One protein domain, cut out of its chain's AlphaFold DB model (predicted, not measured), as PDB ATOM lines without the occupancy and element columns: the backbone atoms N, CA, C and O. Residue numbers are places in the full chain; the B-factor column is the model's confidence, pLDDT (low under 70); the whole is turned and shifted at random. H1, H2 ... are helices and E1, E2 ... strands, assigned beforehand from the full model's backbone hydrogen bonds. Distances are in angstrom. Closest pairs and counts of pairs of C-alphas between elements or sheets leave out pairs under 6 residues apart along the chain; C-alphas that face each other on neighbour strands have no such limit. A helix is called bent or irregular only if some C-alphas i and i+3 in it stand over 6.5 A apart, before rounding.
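This is residues 304 to 329 and 428 to 516 of the 527 residues of the protein "Hsdl2 protein" of Symbiodinium natans (UniProt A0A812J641). A body of two small sheets, the three strands E4, E3 and E5 with the hairpin E1 and E2 next to E4, has the bent helix H1 at one side, its first arm H1a next to the edge strand E5. A separate hairpin, E6 and E7, lies at the far end of the domain, joined to the body by residues 484 to 498, which hold the short helix H3. The printed part has 115 residues with three named helices and seven named strands, in the order H1, E1, E2, E3, E4, H2, E5, H3, E6, E7, and its class is mixed, helices and strands. The larger sheet has the order E4, E3, E5, and each of the three sheets is antiparallel. The whole is only just loose, close to compact, with a radius of gyration of the C-alphas of 16.5 A and spans of 45 by 32 by 29 A.

H1, residues 305 to 329, was assigned by its hydrogen bonds as one helix but is bent, with C-alphas 317 and 320 7.3 A apart. Its arms H1a, residues 305 to 317, and H1b, residues 320 to 329, are near each other at a steep tilt of 56 degrees. After the cut, E1, residues 432 to 437, and E2, residues 444 to 446, form a hairpin at 145 degrees, with N 433 and O 445 3.0 A apart, within hydrogen-bond range. E3, residues 449 to 452, and E4, residues 459 to 461, form a second hairpin at 149 degrees, with N 460 and O 450 at 2.8 A. The closest C-alphas of E2 and E4 are those of Ile 445 and Cys 461, 5.3 A apart. E5, residues 480 to 483, is antiparallel to the inner strand E3 at 151 degrees, with N 481 and O 451 at 2.8 A. H2, residues 462 to 465, only grazes this sheet and is near H1b. E4, H2 and E5 make a split strand-helix-strand unit, two strands that run the same way with a helix between them in the chain and E3 between them in the sheet; its crossover is right-handed. H1a also only grazes the sheet, and its closest C-alphas with E5 are those of Leu 308 and Gln 481, 6.1 A apart. H3, residues 490 to 493, is not on this sheet. E6, residues 499 to 503, and E7, residues 510 to 514, form a third hairpin at 155 degrees, with N 500 and O 513 at 2.9 A; both strands are apart from E5 and from H1a. Every O i to N i+4 pair is within hydrogen-bond range in H1a and H1b, while H2 and H3 are too short for such a pair.

H1a begins at C-alpha 305, (104.924, 113.870, 156.998), and measures 18.2 A from first to last C-alpha, and H1b 14.4 A. E1 measures 10.5 A, E3 9.8 A and E5 9.4 A. E5 begins at C-alpha 480, (109.955, 115.847, 148.703). E6 and E7 measure 13.1 A each, and E7 ends at C-alpha 514, (143.139, 107.535, 148.702).

The two C-alphas farthest apart are those of His 318 and Phe 508, 47.3 A. Residues 330 to 427 are not printed, and C-alphas 329 and 428 are 14.8 A apart across the cut. The link from H2 to E5, residues 466 to 479, is long. The mean pLDDT of the printed part is 74.1, and it is under 70 at residue 434, residues 466 to 473 and residues 487 to 516.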
ATOM      1  N   ASP A 304     106.374 113.381 160.946       84.12
ATOM      2  CA  ASP A 304     107.153 114.307 160.116       84.12
ATOM      3  C   ASP A 304     106.489 114.619 158.773       84.12
ATOM      4  O   ASP A 304     106.801 115.630 158.145       84.12
ATOM      5  N   VAL A 305     105.557 113.770 158.326       84.12
ATOM      6  CA  VAL A 305     104.924 113.870 156.998       84.12
ATOM      7  C   VAL A 305     104.316 115.249 156.761       84.12
ATOM      8  O   VAL A 305     104.545 115.845 155.710       84.12
ATOM      9  N   GLN A 306     103.562 115.769 157.735       83.25
ATOM     10  CA  GLN A 306     102.892 117.060 157.588       83.25
ATOM     11  C   GLN A 306     103.902 118.211 157.536       83.25
ATOM     12  O   GLN A 306     103.842 119.031 156.628       83.25
ATOM     13  N   ALA A 307     104.895 118.214 158.429       84.50
ATOM     14  CA  ALA A 307     105.938 119.237 158.432       84.50
ATOM     15  C   ALA A 307     106.735 119.253 157.115       84.50
ATOM     16  O   ALA A 307     107.044 120.320 156.586       84.50
ATOM     17  N   LEU A 308     107.041 118.080 156.555       87.56
ATOM     18  CA  LEU A 308     107.721 117.965 155.263       87.56
ATOM     19  C   LEU A 308     106.841 118.409 154.098       87.56
ATOM     20  O   LEU A 308     107.345 119.025 153.161       87.56
ATOM     21  N   ARG A 309     105.534 118.137 154.156       86.44
ATOM     22  CA  ARG A 309     104.569 118.632 153.171       86.44
ATOM     23  C   ARG A 309     104.534 120.153 153.154       86.44
ATOM     24  O   ARG A 309     104.598 120.740 152.078       86.44
ATOM     25  N   ASP A 310     104.492 120.773 154.325       86.19
ATOM     26  CA  ASP A 310     104.432 122.228 154.455       86.19
ATOM     27  C   ASP A 310     105.745 122.876 153.988       86.19
ATOM     28  O   ASP A 310     105.724 123.814 153.191       86.19
ATOM     29  N   GLN A 311     106.900 122.299 154.348       89.75
ATOM     30  CA  GLN A 311     108.206 122.717 153.813       89.75
ATOM     31  C   GLN A 311     108.282 122.588 152.288       89.75
ATOM     32  O   GLN A 311     108.813 123.471 151.613       89.75
ATOM     33  N   TRP A 312     107.756 121.497 151.732       90.50
ATOM     34  CA  TRP A 312     107.728 121.282 150.290       90.50
ATOM     35  C   TRP A 312     106.828 122.294 149.578       90.50
ATOM     36  O   TRP A 312     107.228 122.855 148.560       90.50
ATOM     37  N   LEU A 313     105.654 122.601 150.134       86.69
ATOM     38  CA  LEU A 313     104.764 123.630 149.593       86.69
ATOM     39  C   LEU A 313     105.411 125.017 149.640       86.69
ATOM     40  O   LEU A 313     105.370 125.729 148.639       86.69
ATOM     41  N   GLN A 314     106.061 125.379 150.751       88.81
ATOM     42  CA  GLN A 314     106.826 126.627 150.870       88.81
ATOM     43  C   GLN A 314     107.973 126.702 149.854       88.81
ATOM     44  O   GLN A 314     108.239 127.759 149.275       88.81
ATOM     45  N   TRP A 315     108.652 125.581 149.599       90.25
ATOM     46  CA  TRP A 315     109.685 125.504 148.572       90.25
ATOM     47  C   TRP A 315     109.116 125.741 147.174       90.25
ATOM     48  O   TRP A 315     109.628 126.588 146.444       90.25
ATOM     49  N   VAL A 316     108.051 125.026 146.811       87.06
ATOM     50  CA  VAL A 316     107.432 125.120 145.482       87.06
ATOM     51  C   VAL A 316     106.821 126.503 145.241       87.06
ATOM     52  O   VAL A 316     106.920 127.009 144.124       87.06
ATOM     53  N   SER A 317     106.227 127.134 146.260       85.81
ATOM     54  CA  SER A 317     105.566 128.439 146.124       85.81
ATOM     55  C   SER A 317     106.543 129.616 146.043       85.81
ATOM     56  O   SER A 317     106.346 130.519 145.231       85.81
ATOM     57  N   HIS A 318     107.599 129.622 146.863       87.94
ATOM     58  CA  HIS A 318     108.514 130.763 146.968       87.94
ATOM     59  C   HIS A 318     109.983 130.364 147.152       87.94
ATOM     60  O   HIS A 318     110.872 130.970 146.556       87.94
ATOM     61  N   GLY A 319     110.272 129.328 147.943       89.12
ATOM     62  CA  GLY A 319     111.649 128.970 148.298       89.12
ATOM     63  C   GLY A 319     112.543 128.663 147.091       89.12
ATOM     64  O   GLY A 319     113.711 129.052 147.078       89.12
ATOM     65  N   ARG A 320     111.991 128.040 146.043       89.56
ATOM     66  CA  ARG A 320     112.703 127.691 144.808       89.56
ATOM     67  C   ARG A 320     113.196 128.926 144.052       89.56
ATOM     68  O   ARG A 320     114.342 128.945 143.601       89.56
ATOM     69  N   SER A 321     112.358 129.954 143.902       89.50
ATOM     70  CA  SER A 321     112.736 131.164 143.157       89.50
ATOM     71  C   SER A 321     113.808 131.956 143.904       89.50
ATOM     72  O   SER A 321     114.812 132.337 143.302       89.50
ATOM     73  N   VAL A 322     113.662 132.095 145.226       90.88
ATOM     74  CA  VAL A 322     114.665 132.731 146.095       90.88
ATOM     75  C   VAL A 322     115.992 131.984 146.042       90.88
ATOM     76  O   VAL A 322     117.048 132.601 145.890       90.88
ATOM     77  N   TYR A 323     115.962 130.651 146.125       91.06
ATOM     78  CA  TYR A 323     117.166 129.832 146.031       91.06
ATOM     79  C   TYR A 323     117.887 130.039 144.695       91.06
ATOM     80  O   TYR A 323     119.095 130.276 144.682       91.06
ATOM     81  N   ASN A 324     117.155 130.007 143.579       89.94
ATOM     82  CA  ASN A 324     117.731 130.197 142.248       89.94
ATOM     83  C   ASN A 324     118.327 131.601 142.064       89.94
ATOM     84  O   ASN A 324     119.415 131.726 141.504       89.94
ATOM     85  N   GLN A 325     117.676 132.645 142.584       91.06
ATOM     86  CA  GLN A 325     118.208 134.012 142.555       91.06
ATOM     87  C   GLN A 325     119.500 134.136 143.376       91.06
ATOM     88  O   GLN A 325     120.498 134.671 142.894       91.06
ATOM     89  N   THR A 326     119.501 133.582 144.590       91.00
ATOM     90  CA  THR A 326     120.674 133.544 145.479       91.00
ATOM     91  C   THR A 326     121.832 132.790 144.814       91.00
ATOM     92  O   THR A 326     122.979 133.231 144.851       91.00
ATOM     93  N   LYS A 327     121.532 131.662 144.155       90.44
ATOM     94  CA  LYS A 327     122.509 130.861 143.411       90.44
ATOM     95  C   LYS A 327     123.138 131.650 142.263       90.44
ATOM     96  O   LYS A 327     124.357 131.650 142.141       90.44
ATOM     97  N   ALA A 328     122.332 132.356 141.471       89.88
ATOM     98  CA  ALA A 328     122.827 133.174 140.365       89.88
ATOM     99  C   ALA A 328     123.747 134.314 140.842       89.88
ATOM    100  O   ALA A 328     124.782 134.568 140.225       89.88
ATOM    101  N   GLN A 329     123.411 134.962 141.963       90.12
ATOM    102  CA  GLN A 329     124.263 135.987 142.581       90.12
ATOM    103  C   GLN A 329     125.605 135.412 143.045       90.12
ATOM    104  O   GLN A 329     126.649 135.998 142.775       90.12
ATOM    105  N   GLY A 428     123.611 124.636 151.016       80.44
ATOM    106  CA  GLY A 428     123.978 123.396 150.327       80.44
ATOM    107  C   GLY A 428     124.904 123.595 149.120       80.44
ATOM    108  O   GLY A 428     125.138 122.639 148.392       80.44
ATOM    109  N   SER A 429     125.446 124.799 148.892       80.31
ATOM    110  CA  SER A 429     126.419 125.027 147.816       80.31
ATOM    111  C   SER A 429     127.633 124.110 147.964       80.31
ATOM    112  O   SER A 429     128.165 123.955 149.063       80.31
ATOM    113  N   GLY A 430     128.046 123.473 146.866       74.12
ATOM    114  CA  GLY A 430     129.188 122.553 146.837       74.12
ATOM    115  C   GLY A 430     128.990 121.223 147.576       74.12
ATOM    116  O   GLY A 430     129.881 120.378 147.531       74.12
ATOM    117  N   VAL A 431     127.840 120.998 148.227       81.38
ATOM    118  CA  VAL A 431     127.530 119.721 148.882       81.38
ATOM    119  C   VAL A 431     127.323 118.648 147.819       81.38
ATOM    120  O   VAL A 431     126.555 118.846 146.881       81.38
ATOM    121  N   ARG A 432     128.003 117.509 147.962       78.81
ATOM    122  CA  ARG A 432     127.840 116.341 147.089       78.81
ATOM    123  C   ARG A 432     127.142 115.214 147.841       78.81
ATOM    124  O   ARG A 432     127.374 115.036 149.035       78.81
ATOM    125  N   HIS A 433     126.330 114.441 147.125       78.50
ATOM    126  CA  HIS A 433     125.680 113.225 147.619       78.50
ATOM    127  C   HIS A 433     126.176 112.004 146.820       78.50
ATOM    128  O   HIS A 433     125.515 111.612 145.860       78.50
ATOM    129  N   PRO A 434     127.325 111.402 147.185       66.75
ATOM    130  CA  PRO A 434     128.034 110.456 146.314       66.75
ATOM    131  C   PRO A 434     127.266 109.159 146.038       66.75
ATOM    132  O   PRO A 434     127.184 108.708 144.900       66.75
ATOM    133  N   PHE A 435     126.580 108.627 147.053       71.25
ATOM    134  CA  PHE A 435     125.792 107.394 146.946       71.25
ATOM    135  C   PHE A 435     124.371 107.606 146.409       71.25
ATOM    136  O   PHE A 435     123.514 106.734 146.542       71.25
ATOM    137  N   CYS A 436     124.066 108.784 145.862       76.06
ATOM    138  CA  CYS A 436     122.720 109.117 145.413       76.06
ATOM    139  C   CYS A 436     122.753 109.739 144.021       76.06
ATOM    140  O   CYS A 436     123.361 110.783 143.789       76.06
ATOM    141  N   ARG A 437     122.020 109.119 143.095       84.19
ATOM    142  CA  ARG A 437     121.853 109.623 141.731       84.19
ATOM    143  C   ARG A 437     120.488 110.263 141.561       84.19
ATOM    144  O   ARG A 437     119.495 109.811 142.130       84.19
ATOM    145  N   CYS A 438     120.428 111.304 140.741       86.81
ATOM    146  CA  CYS A 438     119.157 111.879 140.329       86.81
ATOM    147  C   CYS A 438     118.375 110.851 139.498       86.81
ATOM    148  O   CYS A 438     118.840 110.387 138.459       86.81
ATOM    149  N   SER A 439     117.152 110.524 139.904       87.94
ATOM    150  CA  SER A 439     116.275 109.586 139.203       87.94
ATOM    151  C   SER A 439     115.946 110.043 137.778       87.94
ATOM    152  O   SER A 439     115.632 109.192 136.942       87.94
ATOM    153  N   ARG A 440     116.068 111.349 137.487       85.69
ATOM    154  CA  ARG A 440     115.851 111.951 136.165       85.69
ATOM    155  C   ARG A 440     117.119 112.006 135.308       85.69
ATOM    156  O   ARG A 440     117.154 111.328 134.289       85.69
ATOM    157  N   CYS A 441     118.136 112.780 135.695       86.44
ATOM    158  CA  CYS A 441     119.343 112.953 134.872       86.44
ATOM    159  C   CYS A 441     120.418 111.876 135.081       86.44
ATOM    160  O   CYS A 441     121.385 111.864 134.338       86.44
ATOM    161  N   LYS A 442     120.268 110.980 136.067       84.94
ATOM    162  CA  LYS A 442     121.212 109.893 136.420       84.94
ATOM    163  C   LYS A 442     122.591 110.335 136.931       84.94
ATOM    164  O   LYS A 442     123.364 109.495 137.398       84.94
ATOM    165  N   GLU A 443     122.839 111.639 136.956       83.50
ATOM    166  CA  GLU A 443     124.046 112.239 137.517       83.50
ATOM    167  C   GLU A 443     124.066 112.253 139.049       83.50
ATOM    168  O   GLU A 443     123.024 112.169 139.717       83.50
ATOM    169  N   CYS A 444     125.276 112.388 139.597       83.00
ATOM    170  CA  CYS A 444     125.509 112.644 141.017       83.00
ATOM    171  C   CYS A 444     124.854 113.971 141.432       83.00
ATOM    172  O   CYS A 444     124.921 114.975 140.715       83.00
ATOM    173  N   ILE A 445     124.197 113.984 142.591       83.25
ATOM    174  CA  ILE A 445     123.497 115.178 143.068       83.25
ATOM    175  C   ILE A 445     124.497 116.119 143.752       83.25
ATOM    176  O   ILE A 445     125.071 115.791 144.792       83.25
ATOM    177  N   VAL A 446     124.662 117.310 143.169       84.25
ATOM    178  CA  VAL A 446     125.429 118.429 143.736       84.25
ATOM    179  C   VAL A 446     124.470 119.562 144.098       84.25
ATOM    180  O   VAL A 446     123.645 119.974 143.278       84.25
ATOM    181  N   GLY A 447     124.581 120.081 145.317       87.88
ATOM    182  CA  GLY A 447     123.614 121.010 145.890       87.88
ATOM    183  C   GLY A 447     122.536 120.293 146.709       87.88
ATOM    184  O   GLY A 447     122.768 119.186 147.192       87.88
ATOM    185  N   PRO A 448     121.348 120.902 146.884       91.56
ATOM    186  CA  PRO A 448     120.261 120.267 147.610       91.56
ATOM    187  C   PRO A 448     119.761 119.012 146.889       91.56
ATOM    188  O   PRO A 448     119.510 119.021 145.678       91.56
ATOM    189  N   ARG A 449     119.573 117.946 147.668       90.50
ATOM    190  CA  ARG A 449     118.933 116.701 147.240       90.50
ATOM    191  C   ARG A 449     117.460 116.713 147.619       90.50
ATOM    192  O   ARG A 449     117.113 116.941 148.774       90.50
ATOM    193  N   PHE A 450     116.609 116.381 146.661       92.50
ATOM    194  CA  PHE A 450     115.171 116.245 146.853       92.50
ATOM    195  C   PHE A 450     114.835 114.761 146.909       92.50
ATOM    196  O   PHE A 450     114.866 114.088 145.883       92.50
ATOM    197  N   ARG A 451     114.517 114.238 148.091       91.75
ATOM    198  CA  ARG A 451     114.155 112.828 148.298       91.75
ATOM    199  C   ARG A 451     112.641 112.695 148.435       91.75
ATOM    200  O   ARG A 451     112.065 113.282 149.346       91.75
ATOM    201  N   CYS A 452     111.990 111.939 147.553       91.19
ATOM    202  CA  CYS A 452     110.553 111.687 147.667       91.19
ATOM    203  C   CYS A 452     110.274 110.844 148.914       91.19
ATOM    204  O   CYS A 452     110.880 109.789 149.090       91.19
ATOM    205  N   ILE A 453     109.333 111.270 149.758       91.44
ATOM    206  CA  ILE A 453     108.992 110.506 150.967       91.44
ATOM    207  C   ILE A 453     108.036 109.342 150.679       91.44
ATOM    208  O   ILE A 453     107.980 108.399 151.463       91.44
ATOM    209  N   HIS A 454     107.307 109.386 149.559       89.75
ATOM    210  CA  HIS A 454     106.289 108.396 149.177       89.75
ATOM    211  C   HIS A 454     106.800 107.309 148.228       89.75
ATOM    212  O   HIS A 454     106.050 106.408 147.858       89.75
ATOM    213  N   CYS A 455     108.073 107.367 147.835       87.38
ATOM    214  CA  CYS A 455     108.703 106.344 147.010       87.38
ATOM    215  C   CYS A 455     109.894 105.711 147.741       87.38
ATOM    216  O   CYS A 455     110.562 106.412 148.498       87.38
ATOM    217  N   PRO A 456     110.180 104.415 147.507       84.44
ATOM    218  CA  PRO A 456     111.307 103.734 148.147       84.44
ATOM    219  C   PRO A 456     112.655 104.371 147.802       84.44
ATOM    220  O   PRO A 456     113.473 104.597 148.685       84.44
ATOM    221  N   ASP A 457     112.864 104.682 146.520       82.50
ATOM    222  CA  ASP A 457     114.102 105.283 146.033       82.50
ATOM    223  C   ASP A 457     113.823 106.216 144.846       82.50
ATOM    224  O   ASP A 457     113.829 105.821 143.677       82.50
ATOM    225  N   TYR A 458     113.491 107.471 145.153       88.38
ATOM    226  CA  TYR A 458     113.327 108.508 144.138       88.38
ATOM    227  C   TYR A 458     113.942 109.823 144.610       88.38
ATOM    228  O   TYR A 458     113.519 110.401 145.613       88.38
ATOM    229  N   ASN A 459     114.938 110.301 143.866       89.81
ATOM    230  CA  ASN A 459     115.743 111.464 144.216       89.81
ATOM    231  C   ASN A 459     115.840 112.426 143.030       89.81
ATOM    232  O   ASN A 459     115.993 111.994 141.892       89.81
ATOM    233  N   LEU A 460     115.810 113.732 143.273       90.44
ATOM    234  CA  LEU A 460     116.046 114.757 142.254       90.44
ATOM    235  C   LEU A 460     117.173 115.697 142.687       90.44
ATOM    236  O   LEU A 460     117.384 115.940 143.876       90.44
ATOM    237  N   CYS A 461     117.901 116.220 141.703       89.25
ATOM    238  CA  CYS A 461     118.820 117.340 141.885       89.25
ATOM    239  C   CYS A 461     118.098 118.678 141.670       89.25
ATOM    240  O   CYS A 461     117.039 118.733 141.043       89.25
ATOM    241  N   ALA A 462     118.712 119.770 142.130       88.38
ATOM    242  CA  ALA A 462     118.157 121.121 142.015       88.38
ATOM    243  C   ALA A 462     117.817 121.553 140.578       88.38
ATOM    244  O   ALA A 462     116.839 122.264 140.372       88.38
ATOM    245  N   SER A 463     118.586 121.114 139.575       86.56
ATOM    246  CA  SER A 463     118.287 121.429 138.170       86.56
ATOM    247  C   SER A 463     117.077 120.662 137.637       86.56
ATOM    248  O   SER A 463     116.354 121.175 136.794       86.56
ATOM    249  N   CYS A 464     116.823 119.451 138.141       86.12
ATOM    250  CA  CYS A 464     115.677 118.633 137.746       86.12
ATOM    251  C   CYS A 464     114.393 118.950 138.531       86.12
ATOM    252  O   CYS A 464     113.317 118.549 138.090       86.12
ATOM    253  N   ASP A 465     114.500 119.639 139.671       83.75
ATOM    254  CA  ASP A 465     113.369 120.067 140.507       83.75
ATOM    255  C   ASP A 465     112.454 121.087 139.793       83.75
ATOM    256  O   ASP A 465     111.230 120.965 139.827       83.75
ATOM    257  N   GLY A 466     113.031 122.075 139.095       67.44
ATOM    258  CA  GLY A 466     112.275 123.144 138.418       67.44
ATOM    259  C   GLY A 466     111.378 122.667 137.271       67.44
ATOM    260  O   GLY A 466     110.332 123.256 137.016       67.44
ATOM    261  N   ASP A 467     111.738 121.547 136.651       62.41
ATOM    262  CA  ASP A 467     110.999 120.935 135.546       62.41
ATOM    263  C   ASP A 467     109.952 119.904 136.022       62.41
ATOM    264  O   ASP A 467     109.398 119.149 135.214       62.41
ATOM    265  N   ALA A 468     109.720 119.789 137.335       49.56
ATOM    266  CA  ALA A 468     108.837 118.780 137.924       49.56
ATOM    267  C   ALA A 468     107.335 119.056 137.708       49.56
ATOM    268  O   ALA A 468     106.512 118.187 137.984       49.56
ATOM    269  N   SER A 469     106.964 120.224 137.179       46.84
ATOM    270  CA  SER A 469     105.565 120.626 136.976       46.84
ATOM    271  C   SER A 469     104.986 120.339 135.579       46.84
ATOM    272  O   SER A 469     103.855 120.744 135.333       46.84
ATOM    273  N   GLY A 470     105.688 119.647 134.662       42.03
ATOM    274  CA  GLY A 470     105.222 119.571 133.259       42.03
ATOM    275  C   GLY A 470     105.294 118.246 132.491       42.03
ATOM    276  O   GLY A 470     104.474 118.055 131.600       42.03
ATOM    277  N   ALA A 471     106.218 117.315 132.767       38.81
ATOM    278  CA  ALA A 471     106.361 116.139 131.892       38.81
ATOM    279  C   ALA A 471     106.962 114.890 132.577       38.81
ATOM    280  O   ALA A 471     108.147 114.587 132.453       38.81
ATOM    281  N   GLY A 472     106.110 114.102 133.244       49.34
ATOM    282  CA  GLY A 472     105.931 112.717 132.785       49.34
ATOM    283  C   GLY A 472     106.412 111.513 133.604       49.34
ATOM    284  O   GLY A 472     106.254 110.418 133.079       49.34
ATOM    285  N   ARG A 473     106.975 111.595 134.826       60.00
ATOM    286  CA  ARG A 473     107.381 110.344 135.539       60.00
ATOM    287  C   ARG A 473     107.167 110.263 137.053       60.00
ATOM    288  O   ARG A 473     107.463 109.214 137.619       60.00
ATOM    289  N   HIS A 474     106.677 111.304 137.722       76.88
ATOM    290  CA  HIS A 474     106.443 111.243 139.169       76.88
ATOM    291  C   HIS A 474     105.159 111.983 139.561       76.88
ATOM    292  O   HIS A 474     104.921 113.060 139.014       76.88
ATOM    293  N   PRO A 475     104.327 111.437 140.469       77.94
ATOM    294  CA  PRO A 475     103.078 112.083 140.860       77.94
ATOM    295  C   PRO A 475     103.313 113.477 141.453       77.94
ATOM    296  O   PRO A 475     104.102 113.637 142.380       77.94
ATOM    297  N   ALA A 476     102.587 114.481 140.953       74.31
ATOM    298  CA  ALA A 476     102.683 115.862 141.439       74.31
ATOM    299  C   ALA A 476     102.210 116.024 142.897       74.31
ATOM    300  O   ALA A 476     102.574 116.982 143.571       74.31
ATOM    301  N   SER A 477     101.412 115.075 143.393       76.62
ATOM    302  CA  SER A 477     100.951 115.022 144.781       76.62
ATOM    303  C   SER A 477     102.031 114.576 145.769       76.62
ATOM    304  O   SER A 477     101.819 114.677 146.977       76.62
ATOM    305  N   HIS A 478     103.171 114.064 145.293       85.81
ATOM    306  CA  HIS A 478     104.223 113.574 146.171       85.81
ATOM    307  C   HIS A 478     105.049 114.706 146.783       85.81
ATOM    308  O   HIS A 478     105.446 115.669 146.127       85.81
ATOM    309  N   VAL A 479     105.344 114.533 148.068       89.25
ATOM    310  CA  VAL A 479     106.166 115.434 148.868       89.25
ATOM    311  C   VAL A 479     107.637 115.030 148.792       89.25
ATOM    312  O   VAL A 479     107.982 113.848 148.910       89.25
ATOM    313  N   PHE A 480     108.509 116.025 148.645       91.94
ATOM    314  CA  PHE A 480     109.955 115.847 148.703       91.94
ATOM    315  C   PHE A 480     110.531 116.450 149.982       91.94
ATOM    316  O   PHE A 480     110.272 117.601 150.325       91.94
ATOM    317  N   GLN A 481     111.380 115.679 150.654       92.94
ATOM    318  CA  GLN A 481     112.270 116.179 151.689       92.94
ATOM    319  C   GLN A 481     113.508 116.803 151.040       92.94
ATOM    320  O   GLN A 481     114.159 116.174 150.203       92.94
ATOM    321  N   ILE A 482     113.847 118.026 151.453       92.25
ATOM    322  CA  ILE A 482     114.979 118.784 150.912       92.25
ATOM    323  C   ILE A 482     116.175 118.651 151.852       92.25
ATOM    324  O   ILE A 482     116.156 119.114 152.992       92.25
ATOM    325  N   LEU A 483     117.236 118.025 151.362       90.00
ATOM    326  CA  LEU A 483     118.458 117.757 152.105       90.00
ATOM    327  C   LEU A 483     119.556 118.699 151.605       90.00
ATOM    328  O   LEU A 483     120.065 118.544 150.501       90.00
ATOM    329  N   PHE A 484     119.926 119.679 152.432       89.06
ATOM    330  CA  PHE A 484     121.025 120.623 152.157       89.06
ATOM    331  C   PHE A 484     122.381 120.155 152.702       89.06
ATOM    332  O   PHE A 484     123.374 120.873 152.605       89.06
ATOM    333  N   LYS A 485     122.407 118.988 153.346       83.62
ATOM    334  CA  LYS A 485     123.588 118.355 153.930       83.62
ATOM    335  C   LYS A 485     123.595 116.881 153.526       83.62
ATOM    336  O   LYS A 485     122.510 116.317 153.354       83.62
ATOM    337  N   PRO A 486     124.773 116.255 153.392       72.81
ATOM    338  CA  PRO A 486     124.839 114.825 153.147       72.81
ATOM    339  C   PRO A 486     124.308 114.072 154.374       72.81
ATOM    340  O   PRO A 486     124.477 114.515 155.508       72.81
ATOM    341  N   GLU A 487     123.638 112.944 154.135       65.44
ATOM    342  CA  GLU A 487     123.128 112.067 155.202       65.44
ATOM    343  C   GLU A 487     124.271 111.369 155.949       65.44
ATOM    344  O   GLU A 487     124.142 111.056 157.128       65.44
ATOM    345  N   TYR A 488     125.400 111.186 155.264       62.94
ATOM    346  CA  TYR A 488     126.606 110.575 155.797       62.94
ATOM    347  C   TYR A 488     127.739 111.593 155.767       62.94
ATOM    348  O   TYR A 488     128.081 112.124 154.707       62.94
ATOM    349  N   ASP A 489     128.340 111.855 156.926       60.41
ATOM    350  CA  ASP A 489     129.614 112.561 156.979       60.41
ATOM    351  C   ASP A 489     130.733 111.571 156.663       60.41
ATOM    352  O   ASP A 489     131.264 110.895 157.539       60.41
ATOM    353  N   LEU A 490     131.080 111.466 155.385       55.88
ATOM    354  CA  LEU A 490     132.137 110.576 154.912       55.88
ATOM    355  C   LEU A 490     133.474 110.800 155.627       55.88
ATOM    356  O   LEU A 490     134.219 109.844 155.805       55.88
ATOM    357  N   ARG A 491     133.756 112.018 156.114       52.84
ATOM    358  CA  ARG A 491     134.985 112.315 156.869       52.84
ATOM    359  C   ARG A 491     134.997 111.670 158.253       52.84
ATOM    360  O   ARG A 491     136.070 111.443 158.799       52.84
ATOM    361  N   ALA A 492     133.824 111.377 158.814       52.34
ATOM    362  CA  ALA A 492     133.695 110.670 160.083       52.34
ATOM    363  C   ALA A 492     133.930 109.155 159.938       52.34
ATOM    364  O   ALA A 492     134.305 108.506 160.911       52.34
ATOM    365  N   TYR A 493     133.727 108.598 158.738       51.03
ATOM    366  CA  TYR A 493     133.831 107.156 158.474       51.03
ATOM    367  C   TYR A 493     135.087 106.757 157.687       51.03
ATOM    368  O   TYR A 493     135.532 105.618 157.799       51.03
ATOM    369  N   LEU A 494     135.671 107.677 156.917       57.50
ATOM    370  CA  LEU A 494     136.878 107.462 156.124       57.50
ATOM    371  C   LEU A 494     137.918 108.541 156.469       57.50
ATOM    372  O   LEU A 494     137.880 109.639 155.903       57.50
ATOM    373  N   PRO A 495     138.843 108.255 157.407       56.66
ATOM    374  CA  PRO A 495     139.968 109.134 157.705       56.66
ATOM    375  C   PRO A 495     140.751 109.510 156.443       56.66
ATOM    376  O   PRO A 495     140.872 108.707 155.515       56.66
ATOM    377  N   VAL A 496     141.325 110.714 156.426       57.03
ATOM    378  CA  VAL A 496     142.273 111.131 155.378       57.03
ATOM    379  C   VAL A 496     143.402 110.097 155.301       57.03
ATOM    380  O   VAL A 496     143.947 109.708 156.332       57.03
ATOM    381  N   GLY A 497     143.704 109.616 154.094       55.91
ATOM    382  CA  GLY A 497     144.642 108.511 153.869       55.91
ATOM    383  C   GLY A 497     144.011 107.114 153.773       55.91
ATOM    384  O   GLY A 497     144.708 106.131 153.529       55.91
ATOM    385  N   SER A 498     142.689 106.991 153.943       57.03
ATOM    386  CA  SER A 498     142.001 105.705 153.769       57.03
ATOM    387  C   SER A 498     142.048 105.260 152.310       57.03
ATOM    388  O   SER A 498     141.601 105.991 151.423       57.03
ATOM    389  N   ARG A 499     142.553 104.045 152.071       53.72
ATOM    390  CA  ARG A 499     142.479 103.379 150.768       53.72
ATOM    391  C   ARG A 499     141.076 102.833 150.545       53.72
ATOM    392  O   ARG A 499     140.590 102.041 151.349       53.72
ATOM    393  N   VAL A 500     140.442 103.241 149.454       52.47
ATOM    394  CA  VAL A 500     139.105 102.785 149.062       52.47
ATOM    395  C   VAL A 500     139.171 102.042 147.733       52.47
ATOM    396  O   VAL A 500     139.929 102.417 146.838       52.47
ATOM    397  N   VAL A 501     138.374 100.978 147.621       44.78
ATOM    398  CA  VAL A 501     138.161 100.225 146.382       44.78
ATOM    399  C   VAL A 501     136.701 100.406 146.005       44.78
ATOM    400  O   VAL A 501     135.810  99.921 146.703       44.78
ATOM    401  N   ILE A 502     136.452 101.144 144.925       46.22
ATOM    402  CA  ILE A 502     135.097 101.397 144.434       46.22
ATOM    403  C   ILE A 502     134.776 100.316 143.410       46.22
ATOM    404  O   ILE A 502     135.373 100.280 142.337       46.22
ATOM    405  N   ALA A 503     133.846  99.428 143.749       42.94
ATOM    406  CA  ALA A 503     133.277  98.502 142.784       42.94
ATOM    407  C   ALA A 503     132.277  99.277 141.919       42.94
ATOM    408  O   ALA A 503     131.248  99.737 142.426       42.94
ATOM    409  N   ASP A 504     132.560  99.435 140.624       39.56
ATOM    410  CA  ASP A 504     131.465  99.694 139.699       39.56
ATOM    411  C   ASP A 504     130.531  98.468 139.734       39.56
ATOM    412  O   ASP A 504     130.944  97.354 140.056       39.56
ATOM    413  N   GLY A 505     129.234  98.654 139.511       42.88
ATOM    414  CA  GLY A 505     128.252  97.571 139.634       42.88
ATOM    415  C   GLY A 505     128.471  96.374 138.691       42.88
ATOM    416  O   GLY A 505     127.639  95.467 138.697       42.88
ATOM    417  N   SER A 506     129.544  96.348 137.891       38.59
ATOM    418  CA  SER A 506     130.040  95.169 137.192       38.59
ATOM    419  C   SER A 506     131.174  94.509 137.981       38.59
ATOM    420  O   SER A 506     132.303  94.969 138.060       38.59
ATOM    421  N   VAL A 507     130.839  93.358 138.551       44.00
ATOM    422  CA  VAL A 507     131.722  92.253 138.945       44.00
ATOM    423  C   VAL A 507     133.169  92.385 138.386       44.00
ATOM    424  O   VAL A 507     133.432  92.024 137.243       44.00
ATOM    425  N   PHE A 508     134.095  92.858 139.241       37.25
ATOM    426  CA  PHE A 508     135.572  92.786 139.144       37.25
ATOM    427  C   PHE A 508     136.391  93.792 138.297       37.25
ATOM    428  O   PHE A 508     137.467  93.423 137.826       37.25
ATOM    429  N   GLN A 509     136.037  95.080 138.219       38.53
ATOM    430  CA  GLN A 509     137.057  96.128 137.987       38.53
ATOM    431  C   GLN A 509     136.853  97.319 138.930       38.53
ATOM    432  O   GLN A 509     136.013  98.180 138.706       38.53
ATOM    433  N   GLY A 510     137.619  97.346 140.024       38.22
ATOM    434  CA  GLY A 510     137.662  98.480 140.946       38.22
ATOM    435  C   GLY A 510     138.947  99.282 140.773       38.22
ATOM    436  O   GLY A 510     140.013  98.705 140.563       38.22
ATOM    437  N   PHE A 511     138.847 100.605 140.876       43.06
ATOM    438  CA  PHE A 511     140.003 101.501 140.930       43.06
ATOM    439  C   PHE A 511     140.396 101.740 142.393       43.06
ATOM    440  O   PHE A 511     139.532 101.989 143.238       43.06
ATOM    441  N   GLU A 512     141.693 101.652 142.693       44.06
ATOM    442  CA  GLU A 512     142.245 101.973 144.012       44.06
ATOM    443  C   GLU A 512     142.528 103.477 144.119       44.06
ATOM    444  O   GLU A 512     143.122 104.071 143.216       44.06
ATOM    445  N   GLY A 513     142.170 104.099 145.243       50.72
ATOM    446  CA  GLY A 513     142.653 105.444 145.559       50.72
ATOM    447  C   GLY A 513     142.511 105.826 147.025       50.72
ATOM    448  O   GLY A 513     142.122 105.011 147.860       50.72
ATOM    449  N   GLU A 514     142.892 107.063 147.339       47.12
ATOM    450  CA  GLU A 514     143.139 107.535 148.702       47.12
ATOM    451  C   GLU A 514     142.334 108.803 149.011       47.12
ATOM    452  O   GLU A 514     142.277 109.737 148.209       47.12
ATOM    453  N   VAL A 515     141.698 108.845 150.185       52.84
ATOM    454  CA  VAL A 515     140.881 109.986 150.629       52.84
ATOM    455  C   VAL A 515     141.765 111.209 150.907       52.84
ATOM    456  O   VAL A 515     142.556 111.197 151.851       52.84
ATOM    457  N   GLN A 516     141.607 112.277 150.112       49.59
ATOM    458  CA  GLN A 516     142.372 113.531 150.225       49.59
ATOM    459  C   GLN A 516     141.630 114.653 150.981       49.59
ATOM    460  O   GLN A 516     140.421 114.594 151.208       49.59
TER     461      GLN A 516